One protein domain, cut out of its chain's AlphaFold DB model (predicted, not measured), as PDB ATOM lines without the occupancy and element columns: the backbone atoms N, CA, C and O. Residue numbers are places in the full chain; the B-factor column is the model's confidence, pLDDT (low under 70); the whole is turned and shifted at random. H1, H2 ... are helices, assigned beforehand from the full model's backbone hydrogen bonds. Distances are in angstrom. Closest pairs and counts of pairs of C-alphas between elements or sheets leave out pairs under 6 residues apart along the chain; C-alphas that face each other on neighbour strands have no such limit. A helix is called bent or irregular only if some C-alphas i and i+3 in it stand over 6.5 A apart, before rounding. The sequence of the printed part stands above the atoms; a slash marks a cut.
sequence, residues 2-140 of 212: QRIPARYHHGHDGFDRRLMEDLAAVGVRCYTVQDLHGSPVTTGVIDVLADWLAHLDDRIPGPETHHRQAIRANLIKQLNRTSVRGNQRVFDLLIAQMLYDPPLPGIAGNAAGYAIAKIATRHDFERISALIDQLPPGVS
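Overview. This is residues 2 to 140 of the 212 residues of an uncharacterized protein of Mycobacterium sp. YC-RL4 (UniProt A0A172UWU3). Helices stand in a long slab: an up-and-down bundle of four, H3, H5, H6 and H7, makes the core, H1 packs on H3 at one end, and H8 lies beside H6 at the other. The short H2 packs on H5. The 139 printed residues hold eight named helices, H1 to H8 in order, and no named strand: all helix. The whole is compact, with a radius of gyration of the C-alphas of 15.0 A, and spans 48 by 31 by 22 A.

Along the chain. After residues 2 to 16, find C-alpha 17 at (214.553, 201.762, 286.654), where H1 begins, residues 17 to 25. Then come H2, 33 to 36; H3, 43 to 54, 16.1 A long; H4, 56 to 59; H5, 66 to 79, 20.0 A; H6, 88 to 98, 15.4 A; H7, 107 to 119, 18.4 A; and H8, 122 to 134, 19.5 A, ending at C-alpha 134, (197.268, 232.305, 292.620). H8 is irregular: C-alphas 123 and 126 are 7.6 A apart.

Arrangement. The residues named for each pair of helices here are those of their closest C-alphas. H3 touches H5 at Leu 49 and Leu 75, 5.9 A; H5 touches H7 at Ala 73 and Ala 108, 4.6 A, the same way at a shallow tilt of 13 degrees. The hairpin H6 and H7 touches at Leu 94 and Ala 112, 5.5 A. H1 touches H3 at Leu 23 and Val 45, 6.5 A; H2 touches H5 at Val 33 and Asn 74, 6.0 A. H4 is close but not clearly touching H5, Leu 56 to Arg 72, 7.4 A, as is H8 to H6, Ile 95 to Leu 131, 7.6 A. In H1, H3, H5, H6 and H7 every O i to N i+4 pair is within hydrogen-bond range; in H8, 7 of 9; H2 and H4 are too short.

Size, cuts and confidence. The C-alphas farthest apart are Gln 2 and Asp 133, 48.6 A. The printed part has no cut and no long link. Residues 2 and 38 have pLDDT under 70.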
ATOM      1  N   GLN A   2     214.920 192.222 282.496       64.81
ATOM      2  CA  GLN A   2     216.170 191.432 282.566       64.81
ATOM      3  C   GLN A   2     217.318 191.930 281.660       64.81
ATOM      4  O   GLN A   2     218.457 191.530 281.870       64.81
ATOM      5  N   ARG A   3     217.066 192.821 280.685       79.50
ATOM      6  CA  ARG A   3     218.116 193.386 279.811       79.50
ATOM      7  C   ARG A   3     217.835 194.855 279.492       79.50
ATOM      8  O   ARG A   3     216.982 195.151 278.663       79.50
ATOM      9  N   ILE A   4     218.529 195.766 280.172       80.56
ATOM     10  CA  ILE A   4     218.450 197.213 279.924       80.56
ATOM     11  C   ILE A   4     219.485 197.561 278.838       80.56
ATOM     12  O   ILE A   4     220.651 197.193 278.997       80.56
ATOM     13  N   PRO A   5     219.101 198.211 277.719       84.69
ATOM     14  CA  PRO A   5     220.053 198.673 276.712       84.69
ATOM     15  C   PRO A   5     221.144 199.563 277.319       84.69
ATOM     16  O   PRO A   5     220.840 200.409 278.153       84.69
ATOM     17  N   ALA A   6     222.388 199.434 276.844       86.62
ATOM     18  CA  ALA A   6     223.555 200.121 277.414       86.62
ATOM     19  C   ALA A   6     223.440 201.655 277.462       86.62
ATOM     20  O   ALA A   6     224.105 202.283 278.270       86.62
ATOM     21  N   ARG A   7     222.582 202.248 276.621       87.12
ATOM     22  CA  ARG A   7     222.310 203.694 276.598       87.12
ATOM     23  C   ARG A   7     221.457 204.202 277.768       87.12
ATOM     24  O   ARG A   7     221.301 205.408 277.902       87.12
ATOM     25  N   TYR A   8     220.838 203.317 278.550       88.25
ATOM     26  CA  TYR A   8     219.979 203.696 279.670       88.25
ATOM     27  C   TYR A   8     220.696 203.447 280.995       88.25
ATOM     28  O   TYR A   8     221.001 202.307 281.349       88.25
ATOM     29  N   HIS A   9     220.909 204.524 281.746       89.06
ATOM     30  CA  HIS A   9     221.542 204.500 283.058       89.06
ATOM     31  C   HIS A   9     220.542 204.979 284.105       89.06
ATOM     32  O   HIS A   9     219.951 206.049 283.959       89.06
ATOM     33  N   HIS A  10     220.308 204.169 285.141       90.62
ATOM     34  CA  HIS A  10     219.391 204.533 286.223       90.62
ATOM     35  C   HIS A  10     219.794 205.874 286.842       90.62
ATOM     36  O   HIS A  10     220.944 206.034 287.238       90.62
ATOM     37  N   GLY A  11     218.845 206.810 286.926       90.62
ATOM     38  CA  GLY A  11     219.076 208.134 287.507       90.62
ATOM     39  C   GLY A  11     219.566 209.182 286.504       90.62
ATOM     40  O   GLY A  11     219.871 210.304 286.901       90.62
ATOM     41  N   HIS A  12     219.639 208.847 285.210       90.38
ATOM     42  CA  HIS A  12     220.117 209.746 284.158       90.38
ATOM     43  C   HIS A  12     219.039 209.992 283.101       90.38
ATOM     44  O   HIS A  12     218.232 209.113 282.813       90.38
ATOM     45  N   ASP A  13     218.993 211.210 282.557       86.12
ATOM     46  CA  ASP A  13     218.253 211.582 281.337       86.12
ATOM     47  C   ASP A  13     216.819 211.036 281.230       86.12
ATOM     48  O   ASP A  13     216.391 210.503 280.208       86.12
ATOM     49  N   GLY A  14     216.056 211.154 282.318       88.94
ATOM     50  CA  GLY A  14     214.664 210.701 282.368       88.94
ATOM     51  C   GLY A  14     214.448 209.187 282.524       88.94
ATOM     52  O   GLY A  14     213.298 208.749 282.514       88.94
ATOM     53  N   PHE A  15     215.508 208.384 282.674       93.31
ATOM     54  CA  PHE A  15     215.436 206.938 282.904       93.31
ATOM     55  C   PHE A  15     215.550 206.580 284.395       93.31
ATOM     56  O   PHE A  15     216.634 206.623 284.984       93.31
ATOM     57  N   ASP A  16     214.439 206.172 285.012       94.81
ATOM     58  CA  ASP A  16     214.433 205.576 286.353       94.81
ATOM     59  C   ASP A  16     213.952 204.124 286.282       94.81
ATOM     60  O   ASP A  16     212.826 203.837 285.870       94.81
ATOM     61  N   ARG A  17     214.827 203.196 286.682       93.69
ATOM     62  CA  ARG A  17     214.553 201.762 286.654       93.69
ATOM     63  C   ARG A  17     213.351 201.391 287.524       93.69
ATOM     64  O   ARG A  17     212.589 200.528 287.104       93.69
ATOM     65  N   ARG A  18     213.168 202.044 288.676       95.75
ATOM     66  CA  ARG A  18     212.058 201.769 289.601       95.75
ATOM     67  C   ARG A  18     210.727 202.101 288.930       95.75
ATOM     68  O   ARG A  18     209.832 201.270 288.910       95.75
ATOM     69  N   LEU A  19     210.648 203.250 288.252       95.69
ATOM     70  CA  LEU A  19     209.452 203.656 287.502       95.69
ATOM     71  C   LEU A  19     209.121 202.665 286.387       95.69
ATOM     72  O   LEU A  19     207.964 202.311 286.180       95.69
ATOM     73  N   MET A  20     210.140 202.195 285.670       94.12
ATOM     74  CA  MET A  20     209.931 201.199 284.623       94.12
ATOM     75  C   MET A  20     209.486 199.845 285.203       94.12
ATOM     76  O   MET A  20     208.741 199.114 284.553       94.12
ATOM     77  N   GLU A  21     209.940 199.480 286.405       94.44
ATOM     78  CA  GLU A  21     209.517 198.260 287.102       94.44
ATOM     79  C   GLU A  21     208.065 198.363 287.596       94.44
ATOM     80  O   GLU A  21     207.300 197.424 287.373       94.44
ATOM     81  N   ASP A  22     207.653 199.516 288.128       96.06
ATOM     82  CA  ASP A  22     206.263 199.781 288.522       96.06
ATOM     83  C   ASP A  22     205.314 199.754 287.313       96.06
ATOM     84  O   ASP A  22     204.250 199.134 287.354       96.06
ATOM     85  N   LEU A  23     205.722 200.355 286.188       94.12
ATOM     86  CA  LEU A  23     204.970 200.278 284.932       94.12
ATOM     87  C   LEU A  23     204.872 198.832 284.421       94.12
ATOM     88  O   LEU A  23     203.806 198.399 283.976       94.12
ATOM     89  N   ALA A  24     205.949 198.050 284.537       92.81
ATOM     90  CA  ALA A  24     205.935 196.643 284.151       92.81
ATOM     91  C   ALA A  24     204.997 195.805 285.032       92.81
ATOM     92  O   ALA A  24     204.360 194.885 284.512       92.81
ATOM     93  N   ALA A  25     204.874 196.132 286.323       94.50
ATOM     94  CA  ALA A  25     203.961 195.465 287.253       94.50
ATOM     95  C   ALA A  25     202.482 195.662 286.873       94.50
ATOM     96  O   ALA A  25     201.673 194.760 287.081       94.50
ATOM     97  N   VAL A  26     202.141 196.784 286.230       93.62
ATOM     98  CA  VAL A  26     200.795 197.050 285.682       93.62
ATOM     99  C   VAL A  26     200.655 196.671 284.200       93.62
ATOM    100  O   VAL A  26     199.720 197.098 283.523       93.62
ATOM    101  N   GLY A  27     201.570 195.839 283.689       89.94
ATOM    102  CA  GLY A  27     201.490 195.241 282.354       89.94
ATOM    103  C   GLY A  27     202.155 196.042 281.234       89.94
ATOM    104  O   GLY A  27     202.019 195.676 280.068       89.94
ATOM    105  N   VAL A  28     202.901 197.103 281.553       90.25
ATOM    106  CA  VAL A  28     203.521 197.988 280.561       90.25
ATOM    107  C   VAL A  28     205.039 197.897 280.604       90.25
ATOM    108  O   VAL A  28     205.693 198.391 281.515       90.25
ATOM    109  N   ARG A  29     205.634 197.286 279.578       88.44
ATOM    110  CA  ARG A  29     207.094 197.229 279.439       88.44
ATOM    111  C   ARG A  29     207.574 198.354 278.534       88.44
ATOM    112  O   ARG A  29     207.379 198.298 277.324       88.44
ATOM    113  N   CYS A  30     208.238 199.333 279.125       87.31
ATOM    114  CA  CYS A  30     208.885 200.438 278.429       87.31
ATOM    115  C   CYS A  30     210.279 200.677 279.003       87.31
ATOM    116  O   CYS A  30     210.582 200.253 280.118       87.31
ATOM    117  N   TYR A  31     211.124 201.362 278.236       84.25
ATOM    118  CA  TYR A  31     212.398 201.852 278.748       84.25
ATOM    119  C   TYR A  31     212.278 203.298 279.205       84.25
ATOM    120  O   TYR A  31     212.997 203.695 280.102       84.25
ATOM    121  N   THR A  32     211.353 204.087 278.663       84.00
ATOM    122  CA  THR A  32     211.067 205.433 279.167       84.00
ATOM    123  C   THR A  32     209.569 205.690 279.250       84.00
ATOM    124  O   THR A  32     208.778 205.109 278.510       84.00
ATOM    125  N   VAL A  33     209.167 206.643 280.094       82.56
ATOM    126  CA  VAL A  33     207.776 207.131 280.153       82.56
ATOM    127  C   VAL A  33     207.320 207.706 278.805       82.56
ATOM    128  O   VAL A  33     206.130 207.716 278.496       82.56
ATOM    129  N   GLN A  34     208.248 208.188 277.972       82.56
ATOM    130  CA  GLN A  34     207.929 208.686 276.637       82.56
ATOM    131  C   GLN A  34     207.433 207.569 275.708       82.56
ATOM    132  O   GLN A  34     206.560 207.832 274.880       82.56
ATOM    133  N   ASP A  35     207.888 206.329 275.902       83.62
ATOM    134  CA  ASP A  35     207.474 205.168 275.100       83.62
ATOM    135  C   ASP A  35     205.975 204.853 275.260       83.62
ATOM    136  O   ASP A  35     205.390 204.157 274.435       83.62
ATOM    137  N   LEU A  36     205.317 205.396 276.294       83.75
ATOM    138  CA  LEU A  36     203.871 205.255 276.486       83.75
ATOM    139  C   LEU A  36     203.054 206.046 275.456       83.75
ATOM    140  O   LEU A  36     201.836 205.861 275.355       83.75
ATOM    141  N   HIS A  37     203.679 206.961 274.710       78.81
ATOM    142  CA  HIS A  37     202.991 207.787 273.723       78.81
ATOM    143  C   HIS A  37     202.251 206.926 272.685       78.81
ATOM    144  O   HIS A  37     202.789 205.959 272.161       78.81
ATOM    145  N   GLY A  38     200.988 207.259 272.405       69.56
ATOM    146  CA  GLY A  38     200.148 206.506 271.463       69.56
ATOM    147  C   GLY A  38     199.541 205.202 272.003       69.56
ATOM    148  O   GLY A  38     198.587 204.705 271.414       69.56
ATOM    149  N   SER A  39     200.002 204.685 273.147       74.31
ATOM    150  CA  SER A  39     199.422 203.484 273.769       74.31
ATOM    151  C   SER A  39     198.185 203.819 274.612       74.31
ATOM    152  O   SER A  39     198.155 204.891 275.226       74.31
ATOM    153  N   PRO A  40     197.164 202.942 274.698       73.31
ATOM    154  CA  PRO A  40     196.091 203.082 275.679       73.31
ATOM    155  C   PRO A  40     196.662 203.134 277.101       73.31
ATOM    156  O   PRO A  40     197.509 202.322 277.463       73.31
ATOM    157  N   VAL A  41     196.203 204.090 277.908       81.81
ATOM    158  CA  VAL A  41     196.614 204.215 279.314       81.81
ATOM    159  C   VAL A  41     195.474 203.687 280.169       81.81
ATOM    160  O   VAL A  41     194.409 204.302 280.230       81.81
ATOM    161  N   THR A  42     195.695 202.521 280.770       89.38
ATOM    162  CA  THR A  42     194.757 201.870 281.690       89.38
ATOM    163  C   THR A  42     194.767 202.564 283.053       89.38
ATOM    164  O   THR A  42     195.698 203.306 283.365       89.38
ATOM    165  N   THR A  43     193.764 202.293 283.894       90.44
ATOM    166  CA  THR A  43     193.701 202.830 285.264       90.44
ATOM    167  C   THR A  43     194.967 202.522 286.064       90.44
ATOM    168  O   THR A  43     195.538 203.437 286.640       90.44
ATOM    169  N   GLY A  44     195.487 201.289 285.993       93.50
ATOM    170  CA  GLY A  44     196.725 200.921 286.691       93.50
ATOM    171  C   GLY A  44     197.943 201.742 286.249       93.50
ATOM    172  O   GLY A  44     198.768 202.116 287.075       93.50
ATOM    173  N   VAL A  45     198.035 202.106 284.965       94.00
ATOM    174  CA  VAL A  45     199.097 203.006 284.485       94.00
ATOM    175  C   VAL A  45     198.884 204.426 285.008       94.00
ATOM    176  O   VAL A  45     199.849 205.059 285.425       94.00
ATOM    177  N   ILE A  46     197.644 204.933 285.018       95.19
ATOM    178  CA  ILE A  46     197.329 206.252 285.598       95.19
ATOM    179  C   ILE A  46     197.746 206.290 287.070       95.19
ATOM    180  O   ILE A  46     198.373 207.262 287.483       95.19
ATOM    181  N   ASP A  47     197.448 205.236 287.829       96.38
ATOM    182  CA  ASP A  47     197.781 205.152 289.249       96.38
ATOM    183  C   ASP A  47     199.291 205.195 289.484       96.38
ATOM    184  O   ASP A  47     199.736 205.979 290.320       96.38
ATOM    185  N   VAL A  48     200.080 204.448 288.702       97.25
ATOM    186  CA  VAL A  48     201.553 204.493 288.764       97.25
ATOM    187  C   VAL A  48     202.078 205.887 288.419       97.25
ATOM    188  O   VAL A  48     202.923 206.422 289.132       97.25
ATOM    189  N   LEU A  49     201.579 206.511 287.347       96.69
ATOM    190  CA  LEU A  49     202.028 207.844 286.932       96.69
ATOM    191  C   LEU A  49     201.688 208.920 287.976       96.69
ATOM    192  O   LEU A  49     202.510 209.796 288.246       96.69
ATOM    193  N   ALA A  50     200.486 208.860 288.552       97.62
ATOM    194  CA  ALA A  50     200.026 209.792 289.577       97.62
ATOM    195  C   ALA A  50     200.800 209.613 290.889       97.62
ATOM    196  O   ALA A  50     201.209 210.595 291.498       97.62
ATOM    197  N   ASP A  51     201.033 208.370 291.301       98.38
ATOM    198  CA  ASP A  51     201.838 208.018 292.470       98.38
ATOM    199  C   ASP A  51     203.292 208.499 292.333       98.38
ATOM    200  O   ASP A  51     203.822 209.160 293.226       98.38
ATOM    201  N   TRP A  52     203.910 208.282 291.170       98.12
ATOM    202  CA  TRP A  52     205.238 208.819 290.886       98.12
ATOM    203  C   TRP A  52     205.286 210.343 290.903       98.12
ATOM    204  O   TRP A  52     206.255 210.896 291.410       98.12
ATOM    205  N   LEU A  53     204.272 211.027 290.364       97.38
ATOM    206  CA  LEU A  53     204.231 212.490 290.378       97.38
ATOM    207  C   LEU A  53     204.043 213.040 291.799       97.38
ATOM    208  O   LEU A  53     204.658 214.046 292.139       97.38
ATOM    209  N   ALA A  54     203.228 212.372 292.618       97.94
ATOM    210  CA  ALA A  54     202.972 212.744 294.008       97.94
ATOM    211  C   ALA A  54     204.220 212.636 294.894       97.94
ATOM    212  O   ALA A  54     204.411 213.454 295.786       97.94
ATOM    213  N   HIS A  55     205.070 211.643 294.626       97.56
ATOM    214  CA  HIS A  55     206.234 211.307 295.449       97.56
ATOM    215  C   HIS A  55     207.563 211.525 294.719       97.56
ATOM    216  O   HIS A  55     208.571 210.903 295.059       97.56
ATOM    217  N   LEU A  56     207.581 212.363 293.677       96.25
ATOM    218  CA  LEU A  56     208.750 212.496 292.808       96.25
ATOM    219  C   LEU A  56     209.981 212.993 293.574       96.25
ATOM    220  O   LEU A  56     211.072 212.452 293.392       96.25
ATOM    221  N   ASP A  57     209.794 213.994 294.431       94.62
ATOM    222  CA  ASP A  57     210.881 214.610 295.193       94.62
ATOM    223  C   ASP A  57     211.419 213.679 296.291       94.62
ATOM    224  O   ASP A  57     212.624 213.661 296.535       94.62
ATOM    225  N   ASP A  58     210.576 212.811 296.858       96.56
ATOM    226  CA  ASP A  58     211.008 211.764 297.794       96.56
ATOM    227  C   ASP A  58     211.770 210.641 297.074       96.56
ATOM    228  O   ASP A  58     212.775 210.120 297.562       96.56
ATOM    229  N   ARG A  59     211.299 210.247 295.883       96.81
ATOM    230  CA  ARG A  59     211.905 209.163 295.091       96.81
ATOM    231  C   ARG A  59     213.238 209.571 294.492       96.81
ATOM    232  O   ARG A  59     214.119 208.720 294.344       96.81
ATOM    233  N   ILE A  60     213.381 210.836 294.119       95.38
ATOM    234  CA  ILE A  60     214.586 211.401 293.517       95.38
ATOM    235  C   ILE A  60     214.976 212.624 294.350       95.38
ATOM    236  O   ILE A  60     214.702 213.738 293.924       95.38
ATOM    237  N   PRO A  61     215.608 212.457 295.524       94.31
ATOM    238  CA  PRO A  61     215.891 213.566 296.435       94.31
ATOM    239  C   PRO A  61     216.950 214.540 295.895       94.31
ATOM    240  O   PRO A  61     217.689 214.233 294.957       94.31
ATOM    241  N   GLY A  62     217.028 215.735 296.491       91.00
ATOM    242  CA  GLY A  62     218.033 216.769 296.188       91.00
ATOM    243  C   GLY A  62     217.496 217.954 295.366       91.00
ATOM    244  O   GLY A  62     216.280 218.096 295.241       91.00
ATOM    245  N   PRO A  63     218.362 218.795 294.773       89.25
ATOM    246  CA  PRO A  63     217.933 219.894 293.902       89.25
ATOM    247  C   PRO A  63     217.305 219.387 292.595       89.25
ATOM    248  O   PRO A  63     217.582 218.273 292.157       89.25
ATOM    249  N   GLU A  64     216.488 220.214 291.941       89.94
ATOM    250  CA  GLU A  64     215.842 219.870 290.667       89.94
ATOM    251  C   GLU A  64     216.899 219.686 289.548       89.94
ATOM    252  O   GLU A  64     217.467 220.651 289.036       89.94
ATOM    253  N   THR A  65     217.175 218.433 289.166       91.56
ATOM    254  CA  THR A  65     218.162 218.066 288.130       91.56
ATOM    255  C   THR A  65     217.517 217.866 286.755       91.56
ATOM    256  O   THR A  65     216.309 217.653 286.659       91.56
ATOM    257  N   HIS A  66     218.319 217.827 285.680       89.94
ATOM    258  CA  HIS A  66     217.833 217.470 284.334       89.94
ATOM    259  C   HIS A  66     217.039 216.151 284.331       89.94
ATOM    260  O   HIS A  66     215.978 216.055 283.716       89.94
ATOM    261  N   HIS A  67     217.517 215.147 285.070       92.44
ATOM    262  CA  HIS A  67     216.849 213.855 285.185       92.44
ATOM    263  C   HIS A  67     215.465 213.970 285.847       92.44
ATOM    264  O   HIS A  67     214.489 213.450 285.299       92.44
ATOM    265  N   ARG A  68     215.359 214.683 286.979       93.06
ATOM    266  CA  ARG A  68     214.072 214.866 287.670       93.06
ATOM    267  C   ARG A  68     213.090 215.667 286.823       93.06
ATOM    268  O   ARG A  68     211.952 215.231 286.663       93.06
ATOM    269  N   GLN A  69     213.550 216.746 286.190       91.88
ATOM    270  CA  GLN A  69     212.726 217.550 285.285       91.88
ATOM    271  C   GLN A  69     212.200 216.718 284.117       91.88
ATOM    272  O   GLN A  69     211.025 216.820 283.760       91.88
ATOM    273  N   ALA A  70     213.048 215.865 283.532       91.44
ATOM    274  CA  ALA A  70     212.659 214.985 282.438       91.44
ATOM    275  C   ALA A  70     211.580 213.980 282.874       91.44
ATOM    276  O   ALA A  70     210.592 213.802 282.157       91.44
ATOM    277  N   ILE A  71     211.721 213.364 284.054       93.94
ATOM    278  CA  ILE A  71     210.688 212.477 284.610       93.94
ATOM    279  C   ILE A  71     209.403 213.258 284.867       93.94
ATOM    280  O   ILE A  71     208.364 212.880 284.330       93.94
ATOM    281  N   ARG A  72     209.469 214.380 285.592       94.62
ATOM    282  CA  ARG A  72     208.318 215.237 285.912       94.62
ATOM    283  C   ARG A  72     207.540 215.621 284.657       94.62
ATOM    284  O   ARG A  72     206.338 215.376 284.556       94.62
ATOM    285  N   ALA A  73     208.237 216.159 283.656       92.19
ATOM    286  CA  ALA A  73     207.634 216.572 282.397       92.19
ATOM    287  C   ALA A  73     206.999 215.392 281.650       92.19
ATOM    288  O   ALA A  73     205.917 215.540 281.080       92.19
ATOM    289  N   ASN A  74     207.640 214.221 281.643       92.31
ATOM    290  CA  ASN A  74     207.092 213.044 280.978       92.31
ATOM    291  C   ASN A  74     205.874 212.472 281.716       92.31
ATOM    292  O   ASN A  74     204.896 212.137 281.051       92.31
ATOM    293  N   LEU A  75     205.870 212.437 283.051       95.38
ATOM    294  CA  LEU A  75     204.699 212.051 283.848       95.38
ATOM    295  C   LEU A  75     203.503 212.961 283.531       95.38
ATOM    296  O   LEU A  75     202.444 212.476 283.132       95.38
ATOM    297  N   ILE A  76     203.695 214.284 283.588       95.12
ATOM    298  CA  ILE A  76     202.657 215.278 283.267       95.12
ATOM    299  C   ILE A  76     202.140 215.099 281.831       95.12
ATOM    300  O   ILE A  76     200.931 215.100 281.591       95.12
ATOM    301  N   LYS A  77     203.039 214.899 280.856       92.31
ATOM    302  CA  LYS A  77     202.654 214.646 279.457       92.31
ATOM    303  C   LYS A  77     201.804 213.386 279.309       92.31
ATOM    304  O   LYS A  77     200.861 213.399 278.520       92.31
ATOM    305  N   GLN A  78     202.108 212.316 280.042       92.56
ATOM    306  CA  GLN A  78     201.316 211.087 279.975       92.56
ATOM    307  C   GLN A  78     199.970 211.207 280.694       92.56
ATOM    308  O   GLN A  78     199.003 210.588 280.254       92.56
ATOM    309  N   LEU A  79     199.871 212.057 281.716       94.69
ATOM    310  CA  LEU A  79     198.610 212.390 282.388       94.69
ATOM    311  C   LEU A  79     197.733 213.369 281.575       94.69
ATOM    312  O   LEU A  79     196.531 213.461 281.807       94.69
ATOM    313  N   ASN A  80     198.283 214.043 280.556       93.56
ATOM    314  CA  ASN A  80     197.551 214.909 279.618       93.56
ATOM    315  C   ASN A  80     196.732 214.108 278.577       93.56
ATOM    316  O   ASN A  80     196.910 214.236 277.354       93.56
ATOM    317  N   ARG A  81     195.806 213.265 279.044       90.81
ATOM    318  CA  ARG A  81     195.002 212.365 278.203       90.81
ATOM    319  C   ARG A  81     193.522 212.441 278.536       90.81
ATOM    320  O   ARG A  81     193.132 212.593 279.685       90.81
ATOM    321  N   THR A  82     192.680 212.263 277.520       90.88
ATOM    322  CA  THR A  82     191.219 212.266 277.692       90.88
ATOM    323  C   THR A  82     190.737 211.133 278.602       90.88
ATOM    324  O   THR A  82     189.743 211.313 279.293       90.88
ATOM    325  N   SER A  83     191.454 210.005 278.664       91.12
ATOM    326  CA  SER A  83     191.157 208.899 279.590       91.12
ATOM    327  C   SER A  83     191.315 209.271 281.071       91.12
ATOM    328  O   SER A  83     190.808 208.558 281.925       91.12
ATOM    329  N   VAL A  84     191.989 210.384 281.374       94.69
ATOM    330  CA  VAL A  84     192.201 210.904 282.736       94.69
ATOM    331  C   VAL A  84     191.143 211.959 283.104       94.69
ATOM    332  O   VAL A  84     191.115 212.467 284.222       94.69
ATOM    333  N   ARG A  85     190.251 212.316 282.171       95.75
ATOM    334  CA  ARG A  85     189.252 213.371 282.372       95.75
ATOM    335  C   ARG A  85     188.372 213.090 283.593       95.75
ATOM    336  O   ARG A  85     187.814 212.006 283.715       95.75
ATOM    337  N   GLY A  86     188.221 214.093 284.458       94.88
ATOM    338  CA  GLY A  86     187.444 214.005 285.698       94.88
ATOM    339  C   GLY A  86     188.157 213.317 286.867       94.88
ATOM    340  O   GLY A  86     187.580 213.237 287.949       94.88
ATOM    341  N   ASN A  87     189.397 212.844 286.699       97.12
ATOM    342  CA  ASN A  87     190.171 212.281 287.802       97.12
ATOM    343  C   ASN A  87     190.671 213.401 288.735       97.12
ATOM    344  O   ASN A  87     191.663 214.069 288.436       97.12
ATOM    345  N   GLN A  88     189.986 213.585 289.868       97.12
ATOM    346  CA  GLN A  88     190.277 214.654 290.832       97.12
ATOM    347  C   GLN A  88     191.658 214.515 291.483       97.12
ATOM    348  O   GLN A  88     192.360 215.507 291.625       97.12
ATOM    349  N   ARG A  89     192.120 213.288 291.766       97.38
ATOM    350  CA  ARG A  89     193.475 213.059 292.298       97.38
ATOM    351  C   ARG A  89     194.542 213.586 291.340       97.38
ATOM    352  O   ARG A  89     195.469 214.269 291.760       97.38
ATOM    353  N   VAL A  90     194.427 213.275 290.047       98.00
ATOM    354  CA  VAL A  90     195.387 213.773 289.049       98.00
ATOM    355  C   VAL A  90     195.264 215.283 288.874       98.00
ATOM    356  O   VAL A  90     196.275 215.964 288.734       98.00
ATOM    357  N   PHE A  91     194.044 215.814 288.897       98.19
ATOM    358  CA  PHE A  91     193.805 217.251 288.834       98.19
ATOM    359  C   PHE A  91     194.526 217.999 289.966       98.19
ATOM    360  O   PHE A  91     195.290 218.920 289.683       98.19
ATOM    361  N   ASP A  92     194.385 217.541 291.210       98.00
ATOM    362  CA  ASP A  92     195.043 218.126 292.385       98.00
ATOM    363  C   ASP A  92     196.572 218.088 292.261       98.00
ATOM    364  O   ASP A  92     197.252 219.083 292.516       98.00
ATOM    365  N   LEU A  93     197.115 216.961 291.789       97.56
ATOM    366  CA  LEU A  93     198.551 216.815 291.556       97.56
ATOM    367  C   LEU A  93     199.070 217.799 290.508       97.56
ATOM    368  O   LEU A  93     200.136 218.381 290.694       97.56
ATOM    369  N   LEU A  94     198.333 218.009 289.415       97.19
ATOM    370  CA  LEU A  94     198.726 218.959 288.375       97.19
ATOM    371  C   LEU A  94     198.641 220.412 288.859       97.19
ATOM    372  O   LEU A  94     199.503 221.208 288.487       97.19
ATOM    373  N   ILE A  95     197.655 220.749 289.701       96.25
ATOM    374  CA  ILE A  95     197.593 222.057 290.371       96.25
ATOM    375  C   ILE A  95     198.855 222.270 291.208       96.25
ATOM    376  O   ILE A  95     199.516 223.298 291.059       96.25
ATOM    377  N   ALA A  96     199.244 221.279 292.015       94.88
ATOM    378  CA  ALA A  96     200.460 221.356 292.820       94.88
ATOM    379  C   ALA A  96     201.723 221.560 291.963       94.88
ATOM    380  O   ALA A  96     202.623 222.288 292.370       94.88
ATOM    381  N   GLN A  97     201.786 220.995 290.748       94.25
ATOM    382  CA  GLN A  97     202.906 221.259 289.832       94.25
ATOM    383  C   GLN A  97     202.939 222.708 289.324       94.25
ATOM    384  O   GLN A  97     204.020 223.236 289.080       94.25
ATOM    385  N   MET A  98     201.787 223.360 289.130       93.81
ATOM    386  CA  MET A  98     201.747 224.764 288.698       93.81
ATOM    387  C   MET A  98     202.053 225.750 289.830       93.81
ATOM    388  O   MET A  98     202.577 226.828 289.561       93.81
ATOM    389  N   LEU A  99     201.731 225.377 291.072       93.50
ATOM    390  CA  LEU A  99     201.988 226.162 292.285       93.50
ATOM    391  C   LEU A  99     203.348 225.855 292.936       93.50
ATOM    392  O   LEU A  99     203.624 226.341 294.028       93.50
ATOM    393  N   TYR A 100     204.177 225.030 292.297       91.19
ATOM    394  CA  TYR A 100     205.479 224.636 292.829       91.19
ATOM    395  C   TYR A 100     206.398 225.859 293.012       91.19
ATOM    396  O   TYR A 100     206.456 226.718 292.129       91.19
ATOM    397  N   ASP A 101     207.128 225.917 294.129       87.88
ATOM    398  CA  ASP A 101     208.010 227.033 294.498       87.88
ATOM    399  C   ASP A 101     209.458 226.546 294.729       87.88
ATOM    400  O   ASP A 101     209.671 225.647 295.549       87.88
ATOM    401  N   PRO A 102     210.467 227.095 294.018       86.75
ATOM    402  CA  PRO A 102     210.347 228.064 292.922       86.75
ATOM    403  C   PRO A 102     209.627 227.466 291.701       86.75
ATOM    404  O   PRO A 102     209.697 226.251 291.507       86.75
ATOM    405  N   PRO A 103     208.989 228.286 290.839       88.00
ATOM    406  CA  PRO A 103     208.307 227.800 289.643       88.00
ATOM    407  C   PRO A 103     209.142 226.799 288.842       88.00
ATOM    408  O   PRO A 103     210.320 227.040 288.562       88.00
ATOM    409  N   LEU A 104     208.520 225.681 288.450       85.56
ATOM    410  CA  LEU A 104     209.209 224.627 287.706       85.56
ATOM    411  C   LEU A 104     209.831 225.191 286.419       85.56
ATOM    412  O   LEU A 104     209.117 225.786 285.602       85.56
ATOM    413  N   PRO A 105     211.131 224.959 286.177       76.44
ATOM    414  CA  PRO A 105     211.785 225.453 284.979       76.44
ATOM    415  C   PRO A 105     211.311 224.712 283.720       76.44
ATOM    416  O   PRO A 105     210.903 223.545 283.736       76.44
ATOM    417  N   GLY A 106     211.416 225.397 282.583       73.44
ATOM    418  CA  GLY A 106     211.209 224.805 281.265       73.44
ATOM    419  C   GLY A 106     209.767 224.365 280.987       73.44
ATOM    420  O   GLY A 106     208.795 225.044 281.305       73.44
ATOM    421  N   ILE A 107     209.619 223.231 280.299       72.69
ATOM    422  CA  ILE A 107     208.337 222.810 279.714       72.69
ATOM    423  C   ILE A 107     207.336 222.222 280.720       72.69
ATOM    424  O   ILE A 107     206.168 222.057 280.367       72.69
ATOM    425  N   ALA A 108     207.770 221.875 281.936       75.31
ATOM    426  CA  ALA A 108     206.948 221.132 282.894       75.31
ATOM    427  C   ALA A 108     205.749 221.956 283.398       75.31
ATOM    428  O   ALA A 108     204.621 221.463 283.346       75.31
ATOM    429  N   GLY A 109     205.965 223.222 283.781       74.88
ATOM    430  CA  GLY A 109     204.886 224.115 284.226       74.88
ATOM    431  C   GLY A 109     203.834 224.351 283.137       74.88
ATOM    432  O   GLY A 109     202.635 224.198 283.368       74.88
ATOM    433  N   ASN A 110     204.279 224.598 281.898       83.38
ATOM    434  CA  ASN A 110     203.377 224.738 280.750       83.38
ATOM    435  C   ASN A 110     202.583 223.451 280.484       83.38
ATOM    436  O   ASN A 110     201.384 223.501 280.207       83.38
ATOM    437  N   ALA A 111     203.236 222.289 280.571       90.19
ATOM    438  CA  ALA A 111     202.587 221.003 280.348       90.19
ATOM    439  C   ALA A 111     201.480 220.726 281.379       90.19
ATOM    440  O   ALA A 111     200.448 220.168 281.000       90.19
ATOM    441  N   ALA A 112     201.660 221.149 282.637       95.00
ATOM    442  CA  ALA A 112     200.659 220.985 283.690       95.00
ATOM    443  C   ALA A 112     199.383 221.779 283.383       95.00
ATOM    444  O   ALA A 112     198.295 221.207 283.416       95.00
ATOM    445  N   GLY A 113     199.509 223.040 282.954       95.06
ATOM    446  CA  GLY A 113     198.359 223.857 282.548       95.06
ATOM    447  C   GLY A 113     197.558 223.234 281.400       95.06
ATOM    448  O   GLY A 113     196.330 223.166 281.456       95.06
ATOM    449  N   TYR A 114     198.234 222.699 280.374       95.06
ATOM    450  CA  TYR A 114     197.554 221.978 279.288       95.06
ATOM    451  C   TYR A 114     196.892 220.678 279.753       95.06
ATOM    452  O   TYR A 114     195.814 220.335 279.260       95.06
ATOM    453  N   ALA A 115     197.526 219.947 280.673       96.12
ATOM    454  CA  ALA A 115     196.961 218.732 281.242       96.12
ATOM    455  C   ALA A 115     195.691 219.046 282.047       96.12
ATOM    456  O   ALA A 115     194.654 218.444 281.765       96.12
ATOM    457  N   ILE A 116     195.735 220.048 282.936       97.38
ATOM    458  CA  ILE A 116     194.579 220.564 283.688       97.38
ATOM    459  C   ILE A 116     193.459 220.926 282.722       97.38
ATOM    460  O   ILE A 116     192.372 220.357 282.795       97.38
ATOM    461  N   ALA A 117     193.745 221.794 281.748       96.31
ATOM    462  CA  ALA A 117     192.749 222.239 280.786       96.31
ATOM    463  C   ALA A 117     192.113 221.066 280.030       96.31
ATOM    464  O   ALA A 117     190.928 221.131 279.706       96.31
ATOM    465  N   LYS A 118     192.857 219.987 279.737       96.06
ATOM    466  CA  LYS A 118     192.319 218.796 279.066       96.06
ATOM    467  C   LYS A 118     191.432 217.949 279.979       96.06
ATOM    468  O   LYS A 118     190.353 217.560 279.525       96.06
ATOM    469  N   ILE A 119     191.883 217.637 281.196       96.50
ATOM    470  CA  ILE A 119     191.203 216.676 282.080       96.50
ATOM    471  C   ILE A 119     190.070 217.302 282.894       96.50
ATOM    472  O   ILE A 119     189.173 216.579 283.326       96.50
ATOM    473  N   ALA A 120     190.092 218.621 283.075       97.44
ATOM    474  CA  ALA A 120     189.074 219.341 283.815       97.44
ATOM    475  C   ALA A 120     187.683 219.191 283.185       97.44
ATOM    476  O   ALA A 120     187.487 219.128 281.960       97.44
ATOM    477  N   THR A 121     186.692 219.156 284.060       95.81
ATOM    478  CA  THR A 121     185.266 219.222 283.765       95.81
ATOM    479  C   THR A 121     184.732 220.589 284.169       95.81
ATOM    480  O   THR A 121     185.404 221.328 284.873       95.81
ATOM    481  N   ARG A 122     183.501 220.930 283.773       95.62
ATOM    482  CA  ARG A 122     182.906 222.228 284.136       95.62
ATOM    483  C   ARG A 122     182.791 222.445 285.649       95.62
ATOM    484  O   ARG A 122     182.804 223.590 286.078       95.62
ATOM    485  N   HIS A 123     182.704 221.371 286.435       95.69
ATOM    486  CA  HIS A 123     182.645 221.441 287.898       95.69
ATOM    487  C   HIS A 123     183.942 221.964 288.524       95.69
ATOM    488  O   HIS A 123     183.926 222.434 289.654       95.69
ATOM    489  N   ASP A 124     185.047 221.938 287.777       97.81
ATOM    490  CA  ASP A 124     186.352 222.404 288.239       97.81
ATOM    491  C   ASP A 124     186.559 223.913 287.990       97.81
ATOM    492  O   ASP A 124     187.651 224.429 288.226       97.81
ATOM    493  N   PHE A 125     185.536 224.631 287.499       98.12
ATOM    494  CA  PHE A 125     185.619 226.053 287.141       98.12
ATOM    495  C   PHE A 125     186.141 226.931 288.281       98.12
ATOM    496  O   PHE A 125     187.165 227.581 288.092       98.12
ATOM    497  N   GLU A 126     185.511 226.885 289.457       97.81
ATOM    498  CA  GLU A 126     185.914 227.695 290.618       97.81
ATOM    499  C   GLU A 126     187.380 227.465 290.993       97.81
ATOM    500  O   GLU A 126     188.140 228.396 291.250       97.81
ATOM    501  N   ARG A 127     187.816 226.201 290.945       97.88
ATOM    502  CA  ARG A 127     189.188 225.808 291.277       97.88
ATOM    503  C   ARG A 127     190.191 226.333 290.250       97.88
ATOM    504  O   ARG A 127     191.273 226.767 290.629       97.88
ATOM    505  N   ILE A 128     189.846 226.305 288.960       98.12
ATOM    506  CA  ILE A 128     190.701 226.838 287.888       98.12
ATOM    507  C   ILE A 128     190.734 228.367 287.919       98.12
ATOM    508  O   ILE A 128     191.801 228.937 287.707       98.12
ATOM    509  N   SER A 129     189.606 229.022 288.196       97.69
ATOM    510  CA  SER A 129     189.556 230.476 288.365       97.69
ATOM    511  C   SER A 129     190.477 230.910 289.501       97.69
ATOM    512  O   SER A 129     191.402 231.685 289.277       97.69
ATOM    513  N   ALA A 130     190.319 230.306 290.683       97.25
ATOM    514  CA  ALA A 130     191.176 230.583 291.831       97.25
ATOM    515  C   ALA A 130     192.658 230.285 291.546       97.25
ATOM    516  O   ALA A 130     193.533 231.024 291.994       97.25
ATOM    517  N   LEU A 131     192.958 229.227 290.782       97.19
ATOM    518  CA  LEU A 131     194.328 228.921 290.376       97.19
ATOM    519  C   LEU A 131     194.936 230.057 289.548       97.19
ATOM    520  O   LEU A 131     196.056 230.458 289.836       97.19
ATOM    521  N   ILE A 132     194.223 230.586 288.547       96.19
ATOM    522  CA  ILE A 132     194.725 231.665 287.676       96.19
ATOM    523  C   ILE A 132     195.204 232.876 288.493       96.19
ATOM    524  O   ILE A 132     196.261 233.444 288.176       96.19
ATOM    525  N   ASP A 133     194.467 233.217 289.550       94.31
ATOM    526  CA  ASP A 133     194.787 234.320 290.459       94.31
ATOM    527  C   ASP A 133     196.003 234.014 291.346       94.31
ATOM    528  O   ASP A 133     196.806 234.900 291.631       94.31
ATOM    529  N   GLN A 134     196.178 232.751 291.745       94.69
ATOM    530  CA  GLN A 134     197.268 232.305 292.620       94.69
ATOM    531  C   GLN A 134     198.602 232.089 291.896       94.69
ATOM    532  O   GLN A 134     199.646 232.031 292.546       94.69
ATOM    533  N   LEU A 135     198.598 231.928 290.568       92.88
ATOM    534  CA  LEU A 135     199.821 231.611 289.833       92.88
ATOM    535  C   LEU A 135     200.884 232.720 289.990       92.88
ATOM    536  O   LEU A 135     200.581 233.901 289.809       92.88
ATOM    537  N   PRO A 136     202.160 232.380 290.226       85.31
ATOM    538  CA  PRO A 136     203.235 233.365 290.220       85.31
ATOM    539  C   PRO A 136     203.361 234.119 288.878       85.31
ATOM    540  O   PRO A 136     202.925 233.624 287.824       85.31
ATOM    541  N   PRO A 137     203.989 235.310 288.870       82.69
ATOM    542  CA  PRO A 137     204.448 235.941 287.636       82.69
ATOM    543  C   PRO A 137     205.360 234.995 286.837       82.69
ATOM    544  O   PRO A 137     206.165 234.263 287.408       82.69
ATOM    545  N   GLY A 138     205.230 234.987 285.509       80.00
ATOM    546  CA  GLY A 138     206.032 234.133 284.621       80.00
ATOM    547  C   GLY A 138     205.536 232.687 284.465       80.00
ATOM    548  O   GLY A 138     205.963 232.005 283.534       80.00
ATOM    549  N   VAL A 139     204.593 232.221 285.295       87.81
ATOM    550  CA  VAL A 139     203.904 230.939 285.070       87.81
ATOM    551  C   VAL A 139     202.783 231.120 284.046       87.81
ATOM    552  O   VAL A 139     201.951 232.027 284.151       87.81
ATOM    553  N   SER A 140     202.754 230.241 283.041       89.62
ATOM    554  CA  SER A 140     201.806 230.349 281.934       89.62
ATOM    555  C   SER A 140     200.363 230.105 282.359       89.62
ATOM    556  O   SER A 140     200.036 229.081 282.960       89.62
TER     557      SER A 140